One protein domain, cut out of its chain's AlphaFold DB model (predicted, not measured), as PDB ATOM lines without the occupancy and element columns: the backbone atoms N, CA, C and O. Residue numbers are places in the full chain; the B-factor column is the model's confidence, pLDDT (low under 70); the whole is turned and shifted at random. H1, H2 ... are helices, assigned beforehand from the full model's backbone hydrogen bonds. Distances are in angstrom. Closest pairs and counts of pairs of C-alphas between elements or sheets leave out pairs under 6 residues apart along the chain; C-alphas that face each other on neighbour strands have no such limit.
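What this domain is: This is residues 507 to 533 and 605 to 626 of the 626 residues of an uncharacterized protein of Anaerolineaceae bacterium 4572_78 (UniProt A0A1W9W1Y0). What shape would one see first? One long helix, H1, makes the longest part of a flat, loose layer; the shorter H3 packs slantwise on its middle, and the small H2 packs on the other side of H3, so that H3 sits between the two. Beyond this, residues 525 to 532, of which 525 to 527 belong to H1, stick out. What is it made of? The printed part has 49 residues with three named helices in the order H1, H2, H3 and no named strand, and its class is all helix. How spread out is it? It is loose, with a radius of gyration of the C-alphas of 12.2 A, and spans 34 by 29 by 11 A.

Where its parts are: Where does the first helix run? H1 is residues 507 to 527, 30.4 A from first to last C-alpha, with C-alpha 507 at (-52.958, 0.724, 116.204). Where are the other two? H2 is residues 605 to 610, 8.6 A long. H3 is residues 614 to 624, 15.4 A long, ending with C-alpha 624 at (-42.426, -6.041, 105.730).

How they stand to each other: What does H1 touch? With residues 514 to 522 alone it touches H3, closest at the C-alphas of Phe 515 and Tyr 622, 5.6 A apart. They run opposite ways at a steep tilt of 47 degrees. And H2? H2 is apart from H1 but touches H3, closest at the C-alphas of Ile 609 and Ile 617, 5.5 A apart. They run opposite ways at a steep tilt of 46 degrees. Are the backbones well formed? In H1, H2 and H3 every O i to N i+4 pair is within hydrogen-bond range.

The domain as a whole: How far does it reach? The two C-alphas farthest apart, those of Arg 507 and Ser 529, are 34.7 A apart. Is it cut? Residues 534 to 604 are not printed, and C-alphas 533 and 605 are 29.1 A apart; the link from H2 to H3 is tight. Where is confidence low? Residues 624 to 626 are under 70, and the mean pLDDT of the printed part is 83.8.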
ATOM      1  N   ARG A 507     -54.183   0.909 117.014       92.44
ATOM      2  CA  ARG A 507     -52.958   0.724 116.204       92.44
ATOM      3  C   ARG A 507     -52.256  -0.612 116.464       92.44
ATOM      4  O   ARG A 507     -51.790  -1.248 115.528       92.44
ATOM      5  N   VAL A 508     -52.178  -1.048 117.721       96.69
ATOM      6  CA  VAL A 508     -51.523  -2.321 118.045       96.69
ATOM      7  C   VAL A 508     -52.415  -3.507 117.671       96.69
ATOM      8  O   VAL A 508     -51.903  -4.541 117.253       96.69
ATOM      9  N   LEU A 509     -53.742  -3.343 117.706       96.75
ATOM     10  CA  LEU A 509     -54.651  -4.312 117.099       96.75
ATOM     11  C   LEU A 509     -54.356  -4.498 115.602       96.75
ATOM     12  O   LEU A 509     -54.281  -5.636 115.151       96.75
ATOM     13  N   PHE A 510     -54.113  -3.425 114.840       94.38
ATOM     14  CA  PHE A 510     -53.701  -3.562 113.436       94.38
ATOM     15  C   PHE A 510     -52.380  -4.320 113.283       94.38
ATOM     16  O   PHE A 510     -52.258  -5.142 112.380       94.38
ATOM     17  N   PHE A 511     -51.425  -4.136 114.201       94.31
ATOM     18  CA  PHE A 511     -50.208  -4.951 114.228       94.31
ATOM     19  C   PHE A 511     -50.523  -6.438 114.457       94.31
ATOM     20  O   PHE A 511     -49.923  -7.285 113.799       94.31
ATOM     21  N   ALA A 512     -51.474  -6.779 115.331       96.31
ATOM     22  CA  ALA A 512     -51.913  -8.165 115.512       96.31
ATOM     23  C   ALA A 512     -52.621  -8.722 114.264       96.31
ATOM     24  O   ALA A 512     -52.380  -9.864 113.880       96.31
ATOM     25  N   ILE A 513     -53.468  -7.919 113.607       95.88
ATOM     26  CA  ILE A 513     -54.173  -8.307 112.374       95.88
ATOM     27  C   ILE A 513     -53.176  -8.554 111.239       95.88
ATOM     28  O   ILE A 513     -53.272  -9.576 110.567       95.88
ATOM     29  N   ALA A 514     -52.188  -7.675 111.056       93.88
ATOM     30  CA  ALA A 514     -51.139  -7.860 110.056       93.88
ATOM     31  C   ALA A 514     -50.359  -9.164 110.295       93.88
ATOM     32  O   ALA A 514     -50.138  -9.933 109.358       93.88
ATOM     33  N   PHE A 515     -50.026  -9.474 111.555       92.12
ATOM     34  CA  PHE A 515     -49.416 -10.759 111.901       92.12
ATOM     35  C   PHE A 515     -50.336 -11.925 111.535       92.12
ATOM     36  O   PHE A 515     -49.892 -12.867 110.883       92.12
ATOM     37  N   LEU A 516     -51.616 -11.855 111.915       93.94
ATOM     38  CA  LEU A 516     -52.603 -12.893 111.623       93.94
ATOM     39  C   LEU A 516     -52.725 -13.147 110.117       93.94
ATOM     40  O   LEU A 516     -52.744 -14.304 109.711       93.94
ATOM     41  N   VAL A 517     -52.763 -12.100 109.289       93.00
ATOM     42  CA  VAL A 517     -52.826 -12.224 107.824       93.00
ATOM     43  C   VAL A 517     -51.581 -12.925 107.287       93.00
ATOM     44  O   VAL A 517     -51.703 -13.930 106.585       93.00
ATOM     45  N   VAL A 518     -50.386 -12.451 107.652       90.25
ATOM     46  CA  VAL A 518     -49.119 -13.053 107.204       90.25
ATOM     47  C   VAL A 518     -49.021 -14.512 107.651       90.25
ATOM     48  O   VAL A 518     -48.621 -15.378 106.873       90.25
ATOM     49  N   TYR A 519     -49.432 -14.798 108.884       87.81
ATOM     50  CA  TYR A 519     -49.435 -16.136 109.451       87.81
ATOM     51  C   TYR A 519     -50.431 -17.064 108.748       87.81
ATOM     52  O   TYR A 519     -50.057 -18.160 108.342       87.81
ATOM     53  N   VAL A 520     -51.671 -16.620 108.518       89.88
ATOM     54  CA  VAL A 520     -52.683 -17.385 107.775       89.88
ATOM     55  C   VAL A 520     -52.193 -17.703 106.367       89.88
ATOM     56  O   VAL A 520     -52.229 -18.864 105.970       89.88
ATOM     57  N   VAL A 521     -51.679 -16.710 105.633       89.00
ATOM     58  CA  VAL A 521     -51.124 -16.920 104.288       89.00
ATOM     59  C   VAL A 521     -49.987 -17.936 104.336       89.00
ATOM     60  O   VAL A 521     -49.972 -18.888 103.560       89.00
ATOM     61  N   TYR A 522     -49.054 -17.772 105.273       85.69
ATOM     62  CA  TYR A 522     -47.916 -18.668 105.425       85.69
ATOM     63  C   TYR A 522     -48.342 -20.119 105.689       85.69
ATOM     64  O   TYR A 522     -47.911 -21.024 104.973       85.69
ATOM     65  N   VAL A 523     -49.217 -20.351 106.668       82.44
ATOM     66  CA  VAL A 523     -49.630 -21.703 107.062       82.44
ATOM     67  C   VAL A 523     -50.529 -22.345 105.996       82.44
ATOM     68  O   VAL A 523     -50.353 -23.521 105.677       82.44
ATOM     69  N   VAL A 524     -51.444 -21.588 105.376       85.56
ATOM     70  CA  VAL A 524     -52.287 -22.099 104.280       85.56
ATOM     71  C   VAL A 524     -51.429 -22.532 103.093       85.56
ATOM     72  O   VAL A 524     -51.666 -23.607 102.552       85.56
ATOM     73  N   LEU A 525     -50.401 -21.765 102.715       84.94
ATOM     74  CA  LEU A 525     -49.494 -22.157 101.632       84.94
ATOM     75  C   LEU A 525     -48.746 -23.466 101.936       84.94
ATOM     76  O   LEU A 525     -48.566 -24.276 101.025       84.94
ATOM     77  N   MET A 526     -48.365 -23.694 103.197       80.38
ATOM     78  CA  MET A 526     -47.668 -24.913 103.631       80.38
ATOM     79  C   MET A 526     -48.578 -26.151 103.660       80.38
ATOM     80  O   MET A 526     -48.132 -27.239 103.305       80.38
ATOM     81  N   TYR A 527     -49.855 -26.002 104.033       79.50
ATOM     82  CA  TYR A 527     -50.786 -27.127 104.234       79.50
ATOM     83  C   TYR A 527     -51.955 -27.184 103.240       79.50
ATOM     84  O   TYR A 527     -52.910 -27.934 103.452       79.50
ATOM     85  N   ARG A 528     -51.892 -26.438 102.128       77.50
ATOM     86  CA  ARG A 528     -52.976 -26.331 101.126       77.50
ATOM     87  C   ARG A 528     -53.484 -27.664 100.566       77.50
ATOM     88  O   ARG A 528     -54.597 -27.717 100.060       77.50
ATOM     89  N   SER A 529     -52.687 -28.728 100.632       80.75
ATOM     90  CA  SER A 529     -53.055 -30.067 100.156       80.75
ATOM     91  C   SER A 529     -53.918 -30.868 101.141       80.75
ATOM     92  O   SER A 529     -54.487 -31.885 100.753       80.75
ATOM     93  N   ASN A 530     -54.056 -30.432 102.399       85.25
ATOM     94  CA  ASN A 530     -54.818 -31.140 103.428       85.25
ATOM     95  C   ASN A 530     -56.165 -30.450 103.704       85.25
ATOM     96  O   ASN A 530     -56.279 -29.575 104.564       85.25
ATOM     97  N   PHE A 531     -57.209 -30.874 102.985       86.06
ATOM     98  CA  PHE A 531     -58.550 -30.283 103.082       86.06
ATOM     99  C   PHE A 531     -59.147 -30.349 104.497       86.06
ATOM    100  O   PHE A 531     -59.712 -29.368 104.981       86.06
ATOM    101  N   THR A 532     -58.997 -31.484 105.188       85.44
ATOM    102  CA  THR A 532     -59.511 -31.656 106.556       85.44
ATOM    103  C   THR A 532     -58.855 -30.669 107.515       85.44
ATOM    104  O   THR A 532     -59.544 -30.050 108.326       85.44
ATOM    105  N   TRP A 533     -57.538 -30.481 107.400       85.56
ATOM    106  CA  TRP A 533     -56.816 -29.492 108.193       85.56
ATOM    107  C   TRP A 533     -57.284 -28.066 107.878       85.56
ATOM    108  O   TRP A 533     -57.593 -27.317 108.804       85.56
ATOM    109  N   ALA A 605     -32.408 -11.548 109.583       84.69
ATOM    110  CA  ALA A 605     -33.556 -11.960 108.781       84.69
ATOM    111  C   ALA A 605     -33.114 -12.655 107.487       84.69
ATOM    112  O   ALA A 605     -33.573 -13.762 107.211       84.69
ATOM    113  N   VAL A 606     -32.176 -12.061 106.740       86.88
ATOM    114  CA  VAL A 606     -31.603 -12.655 105.521       86.88
ATOM    115  C   VAL A 606     -30.958 -13.999 105.842       86.88
ATOM    116  O   VAL A 606     -31.286 -15.005 105.215       86.88
ATOM    117  N   TRP A 607     -30.105 -14.058 106.865       83.75
ATOM    118  CA  TRP A 607     -29.460 -15.302 107.281       83.75
ATOM    119  C   TRP A 607     -30.468 -16.382 107.699       83.75
ATOM    120  O   TRP A 607     -30.333 -17.543 107.313       83.75
ATOM    121  N   GLY A 608     -31.501 -16.013 108.459       81.56
ATOM    122  CA  GLY A 608     -32.556 -16.933 108.876       81.56
ATOM    123  C   GLY A 608     -33.395 -17.450 107.708       81.56
ATOM    124  O   GLY A 608     -33.713 -18.639 107.675       81.56
ATOM    125  N   ILE A 609     -33.688 -16.597 106.719       82.00
ATOM    126  CA  ILE A 609     -34.343 -16.997 105.466       82.00
ATOM    127  C   ILE A 609     -33.464 -18.000 104.709       82.00
ATOM    128  O   ILE A 609     -33.959 -19.058 104.324       82.00
ATOM    129  N   LEU A 610     -32.161 -17.726 104.568       85.44
ATOM    130  CA  LEU A 610     -31.203 -18.633 103.917       85.44
ATOM    131  C   LEU A 610     -31.074 -19.982 104.642       85.44
ATOM    132  O   LEU A 610     -30.821 -21.007 104.011       85.44
ATOM    133  N   ARG A 611     -31.265 -20.000 105.964       82.69
ATOM    134  CA  ARG A 611     -31.258 -21.214 106.798       82.69
ATOM    135  C   ARG A 611     -32.608 -21.934 106.859       82.69
ATOM    136  O   ARG A 611     -32.673 -23.005 107.456       82.69
ATOM    137  N   GLY A 612     -33.664 -21.377 106.267       79.06
ATOM    138  CA  GLY A 612     -35.008 -21.959 106.307       79.06
ATOM    139  C   GLY A 612     -35.685 -21.886 107.683       79.06
ATOM    140  O   GLY A 612     -36.602 -22.657 107.950       79.06
ATOM    141  N   GLU A 613     -35.259 -20.981 108.568       77.94
ATOM    142  CA  GLU A 613     -35.792 -20.864 109.932       77.94
ATOM    143  C   GLU A 613     -37.195 -20.226 109.906       77.94
ATOM    144  O   GLU A 613     -37.350 -19.007 109.780       77.94
ATOM    145  N   HIS A 614     -38.240 -21.048 110.038       77.12
ATOM    146  CA  HIS A 614     -39.640 -20.637 109.868       77.12
ATOM    147  C   HIS A 614     -40.056 -19.451 110.752       77.12
ATOM    148  O   HIS A 614     -40.701 -18.524 110.261       77.12
ATOM    149  N   GLY A 615     -39.643 -19.425 112.026       73.12
ATOM    150  CA  GLY A 615     -39.930 -18.312 112.943       73.12
ATOM    151  C   GLY A 615     -39.349 -16.976 112.472       73.12
ATOM    152  O   GLY A 615     -39.995 -15.933 112.597       73.12
ATOM    153  N   ILE A 616     -38.160 -17.004 111.861       78.38
ATOM    154  CA  ILE A 616     -37.492 -15.811 111.326       78.38
ATOM    155  C   ILE A 616     -38.148 -15.381 110.013       78.38
ATOM    156  O   ILE A 616     -38.421 -14.198 109.834       78.38
ATOM    157  N   ILE A 617     -38.480 -16.329 109.131       78.56
ATOM    158  CA  ILE A 617     -39.193 -16.048 107.876       78.56
ATOM    159  C   ILE A 617     -40.540 -15.371 108.161       78.56
ATOM    160  O   ILE A 617     -40.885 -14.381 107.515       78.56
ATOM    161  N   LEU A 618     -41.296 -15.888 109.135       80.12
ATOM    162  CA  LEU A 618     -42.573 -15.305 109.536       80.12
ATOM    163  C   LEU A 618     -42.386 -13.886 110.087       80.12
ATOM    164  O   LEU A 618     -43.105 -12.976 109.683       80.12
ATOM    165  N   SER A 619     -41.390 -13.692 110.955       78.81
ATOM    166  CA  SER A 619     -41.074 -12.382 111.536       78.81
ATOM    167  C   SER A 619     -40.669 -11.361 110.469       78.81
ATOM    168  O   SER A 619     -41.152 -10.235 110.486       78.81
ATOM    169  N   ALA A 620     -39.841 -11.760 109.500       78.81
ATOM    170  CA  ALA A 620     -39.402 -10.899 108.406       78.81
ATOM    171  C   ALA A 620     -40.573 -10.472 107.504       78.81
ATOM    172  O   ALA A 620     -40.716  -9.293 107.189       78.81
ATOM    173  N   LYS A 621     -41.457 -11.412 107.139       79.75
ATOM    174  CA  LYS A 621     -42.671 -11.107 106.361       79.75
ATOM    175  C   LYS A 621     -43.640 -10.214 107.128       79.75
ATOM    176  O   LYS A 621     -44.264  -9.342 106.538       79.75
ATOM    177  N   TYR A 622     -43.763 -10.438 108.434       79.31
ATOM    178  CA  TYR A 622     -44.596  -9.618 109.298       79.31
ATOM    179  C   TYR A 622     -44.099  -8.171 109.359       79.31
ATOM    180  O   TYR A 622     -44.894  -7.250 109.193       79.31
ATOM    181  N   LEU A 623     -42.789  -7.975 109.527       75.88
ATOM    182  CA  LEU A 623     -42.172  -6.648 109.531       75.88
ATOM    183  C   LEU A 623     -42.323  -5.928 108.187       75.88
ATOM    184  O   LEU A 623     -42.571  -4.735 108.193       75.88
ATOM    185  N   ALA A 624     -42.238  -6.636 107.058       69.25
ATOM    186  CA  ALA A 624     -42.426  -6.041 105.730       69.25
ATOM    187  C   ALA A 624     -43.873  -5.590 105.438       69.25
ATOM    188  O   ALA A 624     -44.103  -4.839 104.496       69.25
ATOM    189  N   CYS A 625     -44.855  -6.073 106.206       63.22
ATOM    190  CA  CYS A 625     -46.265  -5.699 106.064       63.22
ATOM    191  C   CYS A 625     -46.637  -4.450 106.889       63.22
ATOM    192  O   CYS A 625     -47.770  -3.971 106.801       63.22
ATOM    193  N   LYS A 626     -45.718  -3.982 107.736       54.84
ATOM    194  CA  LYS A 626     -45.885  -2.858 108.654       54.84
ATOM    195  C   LYS A 626     -45.131  -1.649 108.124       54.84
ATOM    196  O   LYS A 626     -45.670  -0.538 108.312       54.84
TER     197      LYS A 626